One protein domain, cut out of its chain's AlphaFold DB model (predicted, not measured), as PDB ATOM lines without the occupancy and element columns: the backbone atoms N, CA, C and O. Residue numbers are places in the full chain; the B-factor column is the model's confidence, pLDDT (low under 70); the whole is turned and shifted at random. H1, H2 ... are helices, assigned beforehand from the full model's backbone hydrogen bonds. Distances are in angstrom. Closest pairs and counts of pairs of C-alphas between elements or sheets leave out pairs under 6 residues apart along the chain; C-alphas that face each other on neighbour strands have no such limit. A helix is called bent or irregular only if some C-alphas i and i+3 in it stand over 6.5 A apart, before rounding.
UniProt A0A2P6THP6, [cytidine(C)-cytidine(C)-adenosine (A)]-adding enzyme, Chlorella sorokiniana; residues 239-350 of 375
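What this domain is: This is residues 239 to 350 of the 375 residues of the protein "[cytidine(C)-cytidine(C)-adenosine (A)]-adding enzyme" of Chlorella sorokiniana (UniProt A0A2P6THP6). Three pairs of helices follow one another along the long axis: H1 and H2 at one end, H3 and H4 side by side in the middle, and at the other end the sharply kinked H5 with H6, which touches H5 alone. The printed part has 112 residues with six named helices, H1 to H6 in chain order, and no named strand: the class is all helix. The whole is compact, with a radius of gyration of the C-alphas of 14.1 A, yet elongated, spanning 47 by 29 by 23 A.

Where its parts are: Start with the longest helix by residues, H5, residues 312 to 329, 15.7 A long; it has a kink of 126 degrees near residue 322 and is irregular, with C-alphas 321 and 324 9.6 A apart. Before it come H4, residues 298 to 304, and H3, residues 275 to 290, 22.3 A long. Find C-alpha 239 at (36.743, -20.343, 33.654), where H1 begins; it runs to residue 251 over 18.2 A, and H2 follows at residues 257 to 266. H6, residues 335 to 350, 22.3 A long, ends at C-alpha 350 (21.338, -63.801, 41.588).

How they stand to each other: H5 touches H6 at a steep tilt of 46 degrees, closest at C-alphas 322 and 342, 5.5 A apart. H5 only just touches the hub H3, with 3 pairs of C-alphas within 8 A, closest at 281 and 312, 5.8 A. H3 and H4 form a helical hairpin but only just touch, with 3 such pairs, closest at 285 and 299, 6.7 A. H1 touches H3 the same way at a shallow tilt of 10 degrees, closest at C-alphas 245 and 275, 6.3 A. H1 touches H2 at a steep tilt of 56 degrees, closest at C-alphas 247 and 257, 6.1 A. H2 and H3 are apart. O i to N i+4 pairs are within hydrogen-bond range throughout H1, H2, H3, H4 and H6, but in 9 of 14 in H5.

The domain as a whole: The two farthest C-alphas, 240 and 350, are 48.4 A apart. The printed part has no cut and no long link. Residues 322 to 326, 328 to 329 and 331 to 350 have pLDDT under 70.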
ATOM      1  N   LEU A 239      36.959 -19.127  34.436       95.56
ATOM      2  CA  LEU A 239      36.743 -20.343  33.654       95.56
ATOM      3  C   LEU A 239      38.032 -20.856  32.992       95.56
ATOM      4  O   LEU A 239      38.233 -22.065  32.947       95.56
ATOM      5  N   ALA A 240      38.904 -19.957  32.525       95.62
ATOM      6  CA  ALA A 240      40.173 -20.319  31.896       95.62
ATOM      7  C   ALA A 240      41.046 -21.203  32.801       95.62
ATOM      8  O   ALA A 240      41.429 -22.296  32.390       95.62
ATOM      9  N   SER A 241      41.279 -20.786  34.050       95.31
ATOM     10  CA  SER A 241      42.096 -21.556  34.993       95.31
ATOM     11  C   SER A 241      41.427 -22.867  35.406       95.31
ATOM     12  O   SER A 241      42.101 -23.880  35.583       95.31
ATOM     13  N   LEU A 242      40.091 -22.891  35.504       95.38
ATOM     14  CA  LEU A 242      39.349 -24.124  35.779       95.38
ATOM     15  C   LEU A 242      39.452 -25.127  34.624       95.38
ATOM     16  O   LEU A 242      39.580 -26.325  34.877       95.38
ATOM     17  N   ILE A 243      39.381 -24.664  33.371       96.25
ATOM     18  CA  ILE A 243      39.562 -25.509  32.184       96.25
ATOM     19  C   ILE A 243      40.989 -26.049  32.158       96.25
ATOM     20  O   ILE A 243      41.169 -27.259  32.073       96.25
ATOM     21  N   GLU A 244      41.990 -25.186  32.301       96.12
ATOM     22  CA  GLU A 244      43.397 -25.584  32.273       96.12
ATOM     23  C   GLU A 244      43.727 -26.604  33.368       96.12
ATOM     24  O   GLU A 244      44.275 -27.670  33.079       96.12
ATOM     25  N   GLY A 245      43.300 -26.346  34.610       95.06
ATOM     26  CA  GLY A 245      43.438 -27.297  35.710       95.06
ATOM     27  C   GLY A 245      42.711 -28.618  35.431       95.06
ATOM     28  O   GLY A 245      43.266 -29.690  35.661       95.06
ATOM     29  N   SER A 246      41.500 -28.556  34.868       94.94
ATOM     30  CA  SER A 246      40.710 -29.741  34.502       94.94
ATOM     31  C   SER A 246      41.354 -30.587  33.403       94.94
ATOM     32  O   SER A 246      41.237 -31.812  33.458       94.94
ATOM     33  N   LEU A 247      41.989 -29.957  32.410       96.00
ATOM     34  CA  LEU A 247      42.706 -30.633  31.327       96.00
ATOM     35  C   LEU A 247      44.011 -31.240  31.844       96.00
ATOM     36  O   LEU A 247      44.266 -32.420  31.630       96.00
ATOM     37  N   ARG A 248      44.793 -30.475  32.616       96.62
ATOM     38  CA  ARG A 248      46.051 -30.940  33.220       96.62
ATOM     39  C   ARG A 248      45.854 -32.195  34.074       96.62
ATOM     40  O   ARG A 248      46.594 -33.159  33.917       96.62
ATOM     41  N   LEU A 249      44.842 -32.202  34.944       95.69
ATOM     42  CA  LEU A 249      44.526 -33.356  35.796       95.69
ATOM     43  C   LEU A 249      44.106 -34.589  34.988       95.69
ATOM     44  O   LEU A 249      44.418 -35.714  35.355       95.69
ATOM     45  N   ARG A 250      43.409 -34.384  33.868       95.31
ATOM     46  CA  ARG A 250      42.991 -35.470  32.977       95.31
ATOM     47  C   ARG A 250      44.157 -36.030  32.167       95.31
ATOM     48  O   ARG A 250      44.261 -37.248  32.056       95.31
ATOM     49  N   ARG A 251      45.088 -35.180  31.726       95.56
ATOM     50  CA  ARG A 251      46.352 -35.614  31.112       95.56
ATOM     51  C   ARG A 251      47.177 -36.504  32.043       95.56
ATOM     52  O   ARG A 251      47.713 -37.507  31.591       95.56
ATOM     53  N   GLN A 252      47.207 -36.209  33.346       95.00
ATOM     54  CA  GLN A 252      47.870 -37.064  34.348       95.00
ATOM     55  C   GLN A 252      47.239 -38.461  34.483       95.00
ATOM     56  O   GLN A 252      47.895 -39.387  34.955       95.00
ATOM     57  N   LEU A 253      45.981 -38.621  34.066       93.38
ATOM     58  CA  LEU A 253      45.260 -39.894  34.030       93.38
ATOM     59  C   LEU A 253      45.229 -40.516  32.620       93.38
ATOM     60  O   LEU A 253      44.425 -41.407  32.362       93.38
ATOM     61  N   GLY A 254      46.062 -40.030  31.690       93.62
ATOM     62  CA  GLY A 254      46.162 -40.552  30.323       93.62
ATOM     63  C   GLY A 254      45.026 -40.135  29.380       93.62
ATOM     64  O   GLY A 254      44.923 -40.654  28.273       93.62
ATOM     65  N   ILE A 255      44.164 -39.196  29.783       94.50
ATOM     66  CA  ILE A 255      43.101 -38.667  28.919       94.50
ATOM     67  C   ILE A 255      43.674 -37.560  28.025       94.50
ATOM     68  O   ILE A 255      44.181 -36.554  28.525       94.50
ATOM     69  N   GLY A 256      43.519 -37.704  26.707       95.12
ATOM     70  CA  GLY A 256      43.856 -36.656  25.741       95.12
ATOM     71  C   GLY A 256      42.956 -35.418  25.851       95.12
ATOM     72  O   GLY A 256      41.770 -35.517  26.181       95.12
ATOM     73  N   ASP A 257      43.508 -34.246  25.527       95.44
ATOM     74  CA  ASP A 257      42.821 -32.956  25.675       95.44
ATOM     75  C   ASP A 257      41.526 -32.868  24.843       95.44
ATOM     76  O   ASP A 257      40.530 -32.329  25.326       95.44
ATOM     77  N   ALA A 258      41.485 -33.477  23.650       94.88
ATOM     78  CA  ALA A 258      40.283 -33.535  22.813       94.88
ATOM     79  C   ALA A 258      39.132 -34.310  23.479       94.88
ATOM     80  O   ALA A 258      37.989 -33.846  23.534       94.88
ATOM     81  N   THR A 259      39.437 -35.472  24.064       94.44
ATOM     82  CA  THR A 259      38.464 -36.298  24.795       94.44
ATOM     83  C   THR A 259      37.960 -35.574  26.041       94.44
ATOM     84  O   THR A 259      36.757 -35.565  26.316       94.44
ATOM     85  N   ALA A 260      38.858 -34.915  26.779       94.38
ATOM     86  CA  ALA A 260      38.487 -34.112  27.938       94.38
ATOM     87  C   ALA A 260      37.608 -32.910  27.549       94.38
ATOM     88  O   ALA A 260      36.591 -32.662  28.204       94.38
ATOM     89  N   ALA A 261      37.949 -32.196  26.473       95.25
ATOM     90  CA  ALA A 261      37.165 -31.082  25.948       95.25
ATOM     91  C   ALA A 261      35.754 -31.528  25.543       95.25
ATOM     92  O   ALA A 261      34.765 -30.936  25.986       95.25
ATOM     93  N   ALA A 262      35.647 -32.626  24.790       93.56
ATOM     94  CA  ALA A 262      34.367 -33.209  24.404       93.56
ATOM     95  C   ALA A 262      33.535 -33.622  25.628       93.56
ATOM     96  O   ALA A 262      32.335 -33.351  25.678       93.56
ATOM     97  N   GLY A 263      34.163 -34.225  26.644       91.75
ATOM     98  CA  GLY A 263      33.509 -34.585  27.902       91.75
ATOM     99  C   GLY A 263      32.945 -33.377  28.654       91.75
ATOM    100  O   GLY A 263      31.810 -33.428  29.139       91.75
ATOM    101  N   LEU A 264      33.698 -32.271  28.714       93.62
ATOM    102  CA  LEU A 264      33.271 -31.025  29.361       93.62
ATOM    103  C   LEU A 264      32.080 -30.382  28.636       93.62
ATOM    104  O   LEU A 264      31.102 -30.011  29.288       93.62
ATOM    105  N   PHE A 265      32.123 -30.303  27.303       92.62
ATOM    106  CA  PHE A 265      31.016 -29.767  26.508       92.62
ATOM    107  C   PHE A 265      29.776 -30.660  26.568       92.62
ATOM    108  O   PHE A 265      28.688 -30.166  26.845       92.62
ATOM    109  N   LYS A 266      29.915 -31.984  26.432       89.94
ATOM    110  CA  LYS A 266      28.788 -32.929  26.553       89.94
ATOM    111  C   LYS A 266      28.174 -32.953  27.959       89.94
ATOM    112  O   LYS A 266      27.093 -33.502  28.153       89.94
ATOM    113  N   GLY A 267      28.846 -32.360  28.950       82.31
ATOM    114  CA  GLY A 267      28.431 -32.394  30.350       82.31
ATOM    115  C   GLY A 267      28.603 -33.767  31.002       82.31
ATOM    116  O   GLY A 267      28.085 -33.967  32.099       82.31
ATOM    117  N   LEU A 268      29.325 -34.676  30.340       73.62
ATOM    118  CA  LEU A 268      29.704 -35.992  30.858       73.62
ATOM    119  C   LEU A 268      30.808 -35.845  31.907       73.62
ATOM    120  O   LEU A 268      30.786 -36.510  32.938       73.62
ATOM    121  N   SER A 269      31.713 -34.891  31.679       77.44
ATOM    122  CA  SER A 269      32.780 -34.530  32.601       77.44
ATOM    123  C   SER A 269      32.437 -33.277  33.377       77.44
ATOM    124  O   SER A 269      32.072 -32.238  32.822       77.44
ATOM    125  N   ALA A 270      32.601 -33.351  34.694       81.12
ATOM    126  CA  ALA A 270      32.491 -32.166  35.520       81.12
ATOM    127  C   ALA A 270      33.774 -31.333  35.434       81.12
ATOM    128  O   ALA A 270      34.890 -31.842  35.591       81.12
ATOM    129  N   LEU A 271      33.582 -30.029  35.237       88.38
ATOM    130  CA  LEU A 271      34.618 -29.027  35.430       88.38
ATOM    131  C   LEU A 271      35.106 -29.092  36.882       88.38
ATOM    132  O   LEU A 271      34.293 -29.013  37.809       88.38
ATOM    133  N   VAL A 272      36.416 -29.220  37.068       90.50
ATOM    134  CA  VAL A 272      37.033 -29.261  38.391       90.50
ATOM    135  C   VAL A 272      36.955 -27.872  39.004       90.50
ATOM    136  O   VAL A 272      37.515 -26.923  38.467       90.50
ATOM    137  N   ILE A 273      36.229 -27.742  40.115       88.06
ATOM    138  CA  ILE A 273      36.046 -26.449  40.800       88.06
ATOM    139  C   ILE A 273      37.149 -26.218  41.835       88.06
ATOM    140  O   ILE A 273      37.585 -25.089  42.029       88.06
ATOM    141  N   ASN A 274      37.592 -27.287  42.498       91.44
ATOM    142  CA  ASN A 274      38.654 -27.255  43.493       91.44
ATOM    143  C   ASN A 274      39.815 -28.118  42.993       91.44
ATOM    144  O   ASN A 274      39.775 -29.342  43.111       91.44
ATOM    145  N   VAL A 275      40.815 -27.461  42.400       91.75
ATOM    146  CA  VAL A 275      41.966 -28.129  41.777       91.75
ATOM    147  C   VAL A 275      42.773 -28.909  42.814       91.75
ATOM    148  O   VAL A 275      43.059 -30.071  42.567       91.75
ATOM    149  N   GLY A 276      43.032 -28.346  44.000       92.81
ATOM    150  CA  GLY A 276      43.800 -29.034  45.047       92.81
ATOM    151  C   GLY A 276      43.126 -30.317  45.547       92.81
ATOM    152  O   GLY A 276      43.767 -31.355  45.674       92.81
ATOM    153  N   ARG A 277      41.801 -30.306  45.754       93.31
ATOM    154  CA  ARG A 277      41.064 -31.541  46.097       93.31
ATOM    155  C   ARG A 277      41.142 -32.577  44.976       93.31
ATOM    156  O   ARG A 277      41.265 -33.768  45.246       93.31
ATOM    157  N   ALA A 278      41.043 -32.122  43.732       93.94
ATOM    158  CA  ALA A 278      41.095 -33.000  42.577       93.94
ATOM    159  C   ALA A 278      42.499 -33.577  42.336       93.94
ATOM    160  O   ALA A 278      42.591 -34.728  41.931       93.94
ATOM    161  N   GLU A 279      43.575 -32.847  42.642       96.25
ATOM    162  CA  GLU A 279      44.952 -33.369  42.639       96.25
ATOM    163  C   GLU A 279      45.095 -34.548  43.608       96.25
ATOM    164  O   GLU A 279      45.595 -35.605  43.228       96.25
ATOM    165  N   VAL A 280      44.568 -34.410  44.828       96.56
ATOM    166  CA  VAL A 280      44.553 -35.504  45.814       96.56
ATOM    167  C   VAL A 280      43.758 -36.706  45.294       96.56
ATOM    168  O   VAL A 280      44.168 -37.850  45.490       96.56
ATOM    169  N   MET A 281      42.637 -36.471  44.607       96.06
ATOM    170  CA  MET A 281      41.859 -37.546  43.989       96.06
ATOM    171  C   MET A 281      42.606 -38.215  42.826       96.06
ATOM    172  O   MET A 281      42.590 -39.435  42.729       96.06
ATOM    173  N   VAL A 282      43.285 -37.455  41.963       95.75
ATOM    174  CA  VAL A 282      44.107 -38.005  40.872       95.75
ATOM    175  C   VAL A 282      45.202 -38.910  41.434       95.75
ATOM    176  O   VAL A 282      45.318 -40.055  41.001       95.75
ATOM    177  N   ALA A 283      45.927 -38.450  42.458       96.50
ATOM    178  CA  ALA A 283      46.933 -39.262  43.141       96.50
ATOM    179  C   ALA A 283      46.321 -40.518  43.788       96.50
ATOM    180  O   ALA A 283      46.927 -41.587  43.791       96.50
ATOM    181  N   HIS A 284      45.098 -40.423  44.320       96.62
ATOM    182  CA  HIS A 284      44.371 -41.578  44.850       96.62
ATOM    183  C   HIS A 284      44.031 -42.606  43.768       96.62
ATOM    184  O   HIS A 284      44.336 -43.782  43.940       96.62
ATOM    185  N   LEU A 285      43.480 -42.170  42.633       95.19
ATOM    186  CA  LEU A 285      43.156 -43.051  41.508       95.19
ATOM    187  C   LEU A 285      44.407 -43.727  40.931       95.19
ATOM    188  O   LEU A 285      44.367 -44.917  40.639       95.19
ATOM    189  N   GLN A 286      45.523 -43.001  40.828       95.94
ATOM    190  CA  GLN A 286      46.804 -43.565  40.392       95.94
ATOM    191  C   GLN A 286      47.333 -44.621  41.372       95.94
ATOM    192  O   GLN A 286      47.823 -45.660  40.939       95.94
ATOM    193  N   ARG A 287      47.194 -44.404  42.688       96.69
ATOM    194  CA  ARG A 287      47.564 -45.412  43.698       96.69
ATOM    195  C   ARG A 287      46.703 -46.668  43.599       96.69
ATOM    196  O   ARG A 287      47.257 -47.759  43.633       96.69
ATOM    197  N   LEU A 288      45.390 -46.520  43.431       94.62
ATOM    198  CA  LEU A 288      44.478 -47.654  43.240       94.62
ATOM    199  C   LEU A 288      44.760 -48.415  41.937       94.62
ATOM    200  O   LEU A 288      44.616 -49.630  41.876       94.62
ATOM    201  N   GLN A 289      45.180 -47.712  40.885       94.69
ATOM    202  CA  GLN A 289      45.626 -48.357  39.655       94.69
ATOM    203  C   GLN A 289      46.923 -49.144  39.878       94.69
ATOM    204  O   GLN A 289      47.038 -50.282  39.435       94.69
ATOM    205  N   ALA A 290      47.886 -48.561  40.599       94.81
ATOM    206  CA  ALA A 290      49.158 -49.206  40.911       94.81
ATOM    207  C   ALA A 290      49.004 -50.424  41.839       94.81
ATOM    208  O   ALA A 290      49.768 -51.376  41.709       94.81
ATOM    209  N   SER A 291      48.015 -50.426  42.740       95.31
ATOM    210  CA  SER A 291      47.696 -51.584  43.590       95.31
ATOM    211  C   SER A 291      46.882 -52.673  42.879       95.31
ATOM    212  O   SER A 291      46.615 -53.712  43.475       95.31
ATOM    213  N   GLY A 292      46.479 -52.457  41.620       92.56
ATOM    214  CA  GLY A 292      45.627 -53.382  40.862       92.56
ATOM    215  C   GLY A 292      44.147 -53.341  41.258       92.56
ATOM    216  O   GLY A 292      43.344 -54.118  40.749       92.56
ATOM    217  N   GLU A 293      43.761 -52.422  42.141       90.56
ATOM    218  CA  GLU A 293      42.381 -52.234  42.589       90.56
ATOM    219  C   GLU A 293      41.479 -51.561  41.546       90.56
ATOM    220  O   GLU A 293      40.251 -51.697  41.608       90.56
ATOM    221  N   LEU A 294      42.079 -50.814  40.616       91.25
ATOM    222  CA  LEU A 294      41.420 -50.252  39.442       91.25
ATOM    223  C   LEU A 294      42.146 -50.685  38.173       91.25
ATOM    224  O   LEU A 294      43.368 -50.589  38.075       91.25
ATOM    225  N   SER A 295      41.380 -51.092  37.163       90.38
ATOM    226  CA  SER A 295      41.946 -51.390  35.851       90.38
ATOM    227  C   SER A 295      42.325 -50.111  35.097       90.38
ATOM    228  O   SER A 295      41.757 -49.032  35.314       90.38
ATOM    229  N   ALA A 296      43.245 -50.243  34.138       89.00
ATOM    230  CA  ALA A 296      43.634 -49.151  33.246       89.00
ATOM    231  C   ALA A 296      42.454 -48.588  32.426       89.00
ATOM    232  O   ALA A 296      42.501 -47.437  32.009       89.00
ATOM    233  N   GLU A 297      41.377 -49.357  32.236       88.44
ATOM    234  CA  GLU A 297      40.158 -48.899  31.558       88.44
ATOM    235  C   GLU A 297      39.186 -48.153  32.485       88.44
ATOM    236  O   GLU A 297      38.415 -47.297  32.039       88.44
ATOM    237  N   GLN A 298      39.196 -48.465  33.784       89.75
ATOM    238  CA  GLN A 298      38.315 -47.834  34.767       89.75
ATOM    239  C   GLN A 298      38.763 -46.409  35.097       89.75
ATOM    240  O   GLN A 298      37.923 -45.520  35.245       89.75
ATOM    241  N   VAL A 299      40.074 -46.167  35.172       91.44
ATOM    242  CA  VAL A 299      40.627 -44.847  35.513       91.44
ATOM    243  C   VAL A 299      40.177 -43.755  34.526       91.44
ATOM    244  O   VAL A 299      39.646 -42.742  34.991       91.44
ATOM    245  N   PRO A 300      40.254 -43.939  33.192       88.88
ATOM    246  CA  PRO A 300      39.714 -42.990  32.222       88.88
ATOM    247  C   PRO A 300      38.215 -42.711  32.387       88.88
ATOM    248  O   PRO A 300      37.787 -41.555  32.336       88.88
ATOM    249  N   LYS A 301      37.406 -43.751  32.634       88.56
ATOM    250  CA  LYS A 301      35.956 -43.606  32.858       88.56
ATOM    251  C   LYS A 301      35.682 -42.746  34.094       88.56
ATOM    252  O   LYS A 301      34.883 -41.811  34.038       88.56
ATOM    253  N   LEU A 302      36.405 -42.998  35.183       89.88
ATOM    254  CA  LEU A 302      36.319 -42.204  36.408       89.88
ATOM    255  C   LEU A 302      36.808 -40.767  36.193       89.88
ATOM    256  O   LEU A 302      36.165 -39.831  36.676       89.88
ATOM    257  N   ALA A 303      37.872 -40.574  35.412       89.94
ATOM    258  CA  ALA A 303      38.430 -39.264  35.094       89.94
ATOM    259  C   ALA A 303      37.468 -38.381  34.281       89.94
ATOM    260  O   ALA A 303      37.398 -37.155  34.445       89.94
ATOM    261  N   LEU A 304      36.706 -39.008  33.387       88.44
ATOM    262  CA  LEU A 304      35.681 -38.348  32.591       88.44
ATOM    263  C   LEU A 304      34.350 -38.204  33.326       88.44
ATOM    264  O   LEU A 304      33.490 -37.498  32.818       88.44
ATOM    265  N   SER A 305      34.186 -38.801  34.505       86.88
ATOM    266  CA  SER A 305      32.981 -38.673  35.328       86.88
ATOM    267  C   SER A 305      33.062 -37.482  36.299       86.88
ATOM    268  O   SER A 305      33.962 -36.636  36.245       86.88
ATOM    269  N   THR A 306      32.113 -37.400  37.234       84.81
ATOM    270  CA  THR A 306      32.156 -36.428  38.335       84.81
ATOM    271  C   THR A 306      33.015 -36.893  39.523       84.81
ATOM    272  O   THR A 306      33.224 -36.093  40.439       84.81
ATOM    273  N   ALA A 307      33.566 -38.116  39.489       87.38
ATOM    274  CA  ALA A 307      34.365 -38.718  40.562       87.38
ATOM    275  C   ALA A 307      35.574 -37.867  40.976       87.38
ATOM    276  O   ALA A 307      35.862 -37.766  42.166       87.38
ATOM    277  N   ILE A 308      36.217 -37.174  40.025       89.00
ATOM    278  CA  ILE A 308      37.345 -36.264  40.300       89.00
ATOM    279  C   ILE A 308      36.986 -35.176  41.335       89.00
ATOM    280  O   ILE A 308      37.859 -34.672  42.033       89.00
ATOM    281  N   ASN A 309      35.706 -34.809  41.472       88.62
ATOM    282  CA  ASN A 309      35.272 -33.800  42.446       88.62
ATOM    283  C   ASN A 309      34.980 -34.367  43.849       88.62
ATOM    284  O   ASN A 309      34.663 -33.594  44.759       88.62
ATOM    285  N   LEU A 310      35.044 -35.689  44.037       90.44
ATOM    286  CA  LEU A 310      34.872 -36.321  45.343       90.44
ATOM    287  C   LEU A 310      36.150 -36.182  46.184       90.44
ATOM    288  O   LEU A 310      37.191 -35.717  45.731       90.44
ATOM    289  N   SER A 311      36.065 -36.518  47.467       92.19
ATOM    290  CA  SER A 311      37.251 -36.744  48.306       92.19
ATOM    291  C   SER A 311      37.575 -38.232  48.257       92.19
ATOM    292  O   SER A 311      36.634 -39.011  48.105       92.19
ATOM    293  N   PRO A 312      38.843 -38.641  48.439       94.38
ATOM    294  CA  PRO A 312      39.210 -40.057  48.478       94.38
ATOM    295  C   PRO A 312      38.313 -40.873  49.415       94.38
ATOM    296  O   PRO A 312      37.677 -41.818  48.976       94.38
ATOM    297  N   ALA A 313      38.105 -40.397  50.648       92.31
ATOM    298  CA  ALA A 313      37.230 -41.061  51.617       92.31
ATOM    299  C   ALA A 313      35.775 -41.231  51.136       92.31
ATOM    300  O   ALA A 313      35.142 -42.242  51.416       92.31
ATOM    301  N   GLU A 314      35.231 -40.251  50.408       90.75
ATOM    302  CA  GLU A 314      33.868 -40.345  49.872       90.75
ATOM    303  C   GLU A 314      33.803 -41.282  48.663       90.75
ATOM    304  O   GLU A 314      32.818 -41.993  48.487       90.75
ATOM    305  N   PHE A 315      34.845 -41.285  47.832       92.50
ATOM    306  CA  PHE A 315      34.975 -42.216  46.720       92.50
ATOM    307  C   PHE A 315      35.085 -43.659  47.223       92.50
ATOM    308  O   PHE A 315      34.307 -44.502  46.786       92.50
ATOM    309  N   ASP A 316      35.964 -43.923  48.191       90.94
ATOM    310  CA  ASP A 316      36.162 -45.256  48.766       90.94
ATOM    311  C   ASP A 316      34.891 -45.750  49.452       90.94
ATOM    312  O   ASP A 316      34.460 -46.876  49.210       90.94
ATOM    313  N   ARG A 317      34.221 -44.880  50.219       88.69
ATOM    314  CA  ARG A 317      32.917 -45.186  50.816       88.69
ATOM    315  C   ARG A 317      31.895 -45.596  49.755       88.69
ATOM    316  O   ARG A 317      31.267 -46.639  49.890       88.69
ATOM    317  N   ARG A 318      31.746 -44.819  48.676       86.00
ATOM    318  CA  ARG A 318      30.797 -45.138  47.591       86.00
ATOM    319  C   ARG A 318      31.168 -46.408  46.832       86.00
ATOM    320  O   ARG A 318      30.279 -47.146  46.424       86.00
ATOM    321  N   ARG A 319      32.463 -46.653  46.638       86.19
ATOM    322  CA  ARG A 319      32.980 -47.868  46.005       86.19
ATOM    323  C   ARG A 319      32.683 -49.103  46.860       86.19
ATOM    324  O   ARG A 319      32.266 -50.114  46.314       86.19
ATOM    325  N   GLN A 320      32.833 -49.003  48.181       83.75
ATOM    326  CA  GLN A 320      32.485 -50.074  49.123       83.75
ATOM    327  C   GLN A 320      30.971 -50.315  49.191       83.75
ATOM    328  O   GLN A 320      30.543 -51.463  49.211       83.75
ATOM    329  N   GLU A 321      30.161 -49.251  49.189       78.75
ATOM    330  CA  GLU A 321      28.695 -49.347  49.266       78.75
ATOM    331  C   GLU A 321      28.059 -49.992  48.017       78.75
ATOM    332  O   GLU A 321      27.045 -50.671  48.148       78.75
ATOM    333  N   GLY A 322      28.609 -49.782  46.812       68.62
ATOM    334  CA  GLY A 322      27.991 -50.239  45.554       68.62
ATOM    335  C   GLY A 322      28.692 -51.402  44.837       68.62
ATOM    336  O   GLY A 322      28.325 -51.713  43.704       68.62
ATOM    337  N   GLY A 323      29.733 -51.993  45.429       69.69
ATOM    338  CA  GLY A 323      30.491 -53.090  44.817       69.69
ATOM    339  C   GLY A 323      31.149 -52.734  43.474       69.69
ATOM    340  O   GLY A 323      31.491 -51.581  43.202       69.69
ATOM    341  N   THR A 324      31.339 -53.729  42.605       61.91
ATOM    342  CA  THR A 324      31.966 -53.566  41.277       61.91
ATOM    343  C   THR A 324      31.175 -52.628  40.356       61.91
ATOM    344  O   THR A 324      31.772 -51.868  39.590       61.91
ATOM    345  N   SER A 325      29.847 -52.598  40.491       65.31
ATOM    346  CA  SER A 325      28.935 -51.736  39.725       65.31
ATOM    347  C   SER A 325      28.941 -50.272  40.192       65.31
ATOM    348  O   SER A 325      28.503 -49.380  39.459       65.31
ATOM    349  N   ALA A 326      29.500 -49.982  41.377       68.94
ATOM    350  CA  ALA A 326      29.550 -48.635  41.949       68.94
ATOM    351  C   ALA A 326      30.255 -47.626  41.044       68.94
ATOM    352  O   ALA A 326      29.875 -46.458  41.012       68.94
ATOM    353  N   LEU A 327      31.293 -48.053  40.320       73.88
ATOM    354  CA  LEU A 327      32.157 -47.153  39.551       73.88
ATOM    355  C   LEU A 327      31.402 -46.454  38.413       73.88
ATOM    356  O   LEU A 327      31.677 -45.287  38.129       73.88
ATOM    357  N   SER A 328      30.401 -47.117  37.830       69.75
ATOM    358  CA  SER A 328      29.524 -46.555  36.792       69.75
ATOM    359  C   SER A 328      28.611 -45.448  37.330       69.75
ATOM    360  O   SER A 328      28.227 -44.538  36.595       69.75
ATOM    361  N   HIS A 329      28.307 -45.483  38.632       68.50
ATOM    362  CA  HIS A 329      27.341 -44.594  39.283       68.50
ATOM    363  C   HIS A 329      27.950 -43.722  40.388       68.50
ATOM    364  O   HIS A 329      27.241 -42.955  41.042       68.50
ATOM    365  N   ILE A 330      29.270 -43.776  40.580       74.25
ATOM    366  CA  ILE A 330      29.959 -43.132  41.708       74.25
ATOM    367  C   ILE A 330      29.768 -41.614  41.712       74.25
ATOM    368  O   ILE A 330      29.824 -40.956  42.754       74.25
ATOM    369  N   GLY A 331      29.492 -41.067  40.529       59.81
ATOM    370  CA  GLY A 331      29.228 -39.663  40.302       59.81
ATOM    371  C   GLY A 331      27.821 -39.177  40.654       59.81
ATOM    372  O   GLY A 331      27.632 -37.964  40.797       59.81
ATOM    373  N   PHE A 332      26.841 -40.071  40.826       62.94
ATOM    374  CA  PHE A 332      25.489 -39.685  41.219       62.94
ATOM    375  C   PHE A 332      25.475 -39.269  42.685       62.94
ATOM    376  O   PHE A 332      25.995 -39.955  43.563       62.94
ATOM    377  N   THR A 333      24.897 -38.105  42.967       58.84
ATOM    378  CA  THR A 333      24.716 -37.614  44.338       58.84
ATOM    379  C   THR A 333      23.580 -38.324  45.060       58.84
ATOM    380  O   THR A 333      23.665 -38.465  46.278       58.84
ATOM    381  N   ASP A 334      22.578 -38.804  44.322       60.06
ATOM    382  CA  ASP A 334      21.373 -39.422  44.870       60.06
ATOM    383  C   ASP A 334      21.655 -40.810  45.485       60.06
ATOM    384  O   ASP A 334      22.112 -41.705  44.773       60.06
ATOM    385  N   PRO A 335      21.415 -41.003  46.795       58.22
ATOM    386  CA  PRO A 335      21.519 -42.308  47.441       58.22
ATOM    387  C   PRO A 335      20.523 -43.334  46.890       58.22
ATOM    388  O   PRO A 335      20.895 -44.497  46.781       58.22
ATOM    389  N   ALA A 336      19.307 -42.916  46.512       56.44
ATOM    390  CA  ALA A 336      18.257 -43.824  46.053       56.44
ATOM    391  C   ALA A 336      18.610 -44.437  44.690       56.44
ATOM    392  O   ALA A 336      18.610 -45.657  44.549       56.44
ATOM    393  N   GLY A 337      19.056 -43.621  43.728       59.78
ATOM    394  CA  GLY A 337      19.580 -44.123  42.454       59.78
ATOM    395  C   GLY A 337      20.802 -45.047  42.595       59.78
ATOM    396  O   GLY A 337      20.972 -45.961  41.793       59.78
ATOM    397  N   ARG A 338      21.639 -44.862  43.630       62.28
ATOM    398  CA  ARG A 338      22.761 -45.781  43.918       62.28
ATOM    399  C   ARG A 338      22.285 -47.108  44.513       62.28
ATOM    400  O   ARG A 338      22.826 -48.148  44.157       62.28
ATOM    401  N   GLN A 339      21.287 -47.073  45.394       60.97
ATOM    402  CA  GLN A 339      20.681 -48.274  45.976       60.97
ATOM    403  C   GLN A 339      19.919 -49.091  44.928       60.97
ATOM    404  O   GLN A 339      20.031 -50.311  44.930       60.97
ATOM    405  N   GLN A 340      19.227 -48.430  43.997       60.94
ATOM    406  CA  GLN A 340      18.571 -49.073  42.859       60.94
ATOM    407  C   GLN A 340      19.587 -49.809  41.971       60.94
ATOM    408  O   GLN A 340      19.422 -50.995  41.718       60.94
ATOM    409  N   ALA A 341      20.685 -49.148  41.585       56.03
ATOM    410  CA  ALA A 341      21.736 -49.770  40.772       56.03
ATOM    411  C   ALA A 341      22.446 -50.930  41.501       56.03
ATOM    412  O   ALA A 341      22.825 -51.921  40.882       56.03
ATOM    413  N   ALA A 342      22.619 -50.829  42.824       56.84
ATOM    414  CA  ALA A 342      23.147 -51.924  43.638       56.84
ATOM    415  C   ALA A 342      22.162 -53.105  43.731       56.84
ATOM    416  O   ALA A 342      22.588 -54.257  43.690       56.84
ATOM    417  N   ALA A 343      20.857 -52.831  43.822       62.47
ATOM    418  CA  ALA A 343      19.812 -53.850  43.806       62.47
ATOM    419  C   ALA A 343      19.702 -54.542  42.438       62.47
ATOM    420  O   ALA A 343      19.562 -55.759  42.392       62.47
ATOM    421  N   GLU A 344      19.833 -53.798  41.338       59.62
ATOM    422  CA  GLU A 344      19.878 -54.345  39.976       59.62
ATOM    423  C   GLU A 344      21.111 -55.237  39.777       59.62
ATOM    424  O   GLU A 344      20.973 -56.370  39.328       59.62
ATOM    425  N   ALA A 345      22.293 -54.800  40.223       55.41
ATOM    426  CA  ALA A 345      23.506 -55.617  40.176       55.41
ATOM    427  C   ALA A 345      23.420 -56.884  41.052       55.41
ATOM    428  O   ALA A 345      23.943 -57.933  40.682       55.41
ATOM    429  N   LEU A 346      22.754 -56.811  42.212       57.34
ATOM    430  CA  LEU A 346      22.448 -57.990  43.031       57.34
ATOM    431  C   LEU A 346      21.445 -58.917  42.334       57.34
ATOM    432  O   LEU A 346      21.607 -60.131  42.405       57.34
ATOM    433  N   GLY A 347      20.449 -58.359  41.644       57.88
ATOM    434  CA  GLY A 347      19.520 -59.106  40.800       57.88
ATOM    435  C   GLY A 347      20.246 -59.860  39.688       57.88
ATOM    436  O   GLY A 347      20.052 -61.060  39.558       57.88
ATOM    437  N   GLU A 348      21.154 -59.200  38.968       52.38
ATOM    438  CA  GLU A 348      21.984 -59.822  37.925       52.38
ATOM    439  C   GLU A 348      22.929 -60.895  38.482       52.38
ATOM    440  O   GLU A 348      23.118 -61.928  37.848       52.38
ATOM    441  N   LEU A 349      23.499 -60.703  39.679       49.16
ATOM    442  CA  LEU A 349      24.320 -61.720  40.347       49.16
ATOM    443  C   LEU A 349      23.499 -62.936  40.790       49.16
ATOM    444  O   LEU A 349      23.975 -64.064  40.678       49.16
ATOM    445  N   LEU A 350      22.272 -62.721  41.269       52.19
ATOM    446  CA  LEU A 350      21.338 -63.801  41.588       52.19
ATOM    447  C   LEU A 350      20.912 -64.544  40.319       52.19
ATOM    448  O   LEU A 350      20.874 -65.767  40.331       52.19
TER     449      LEU A 350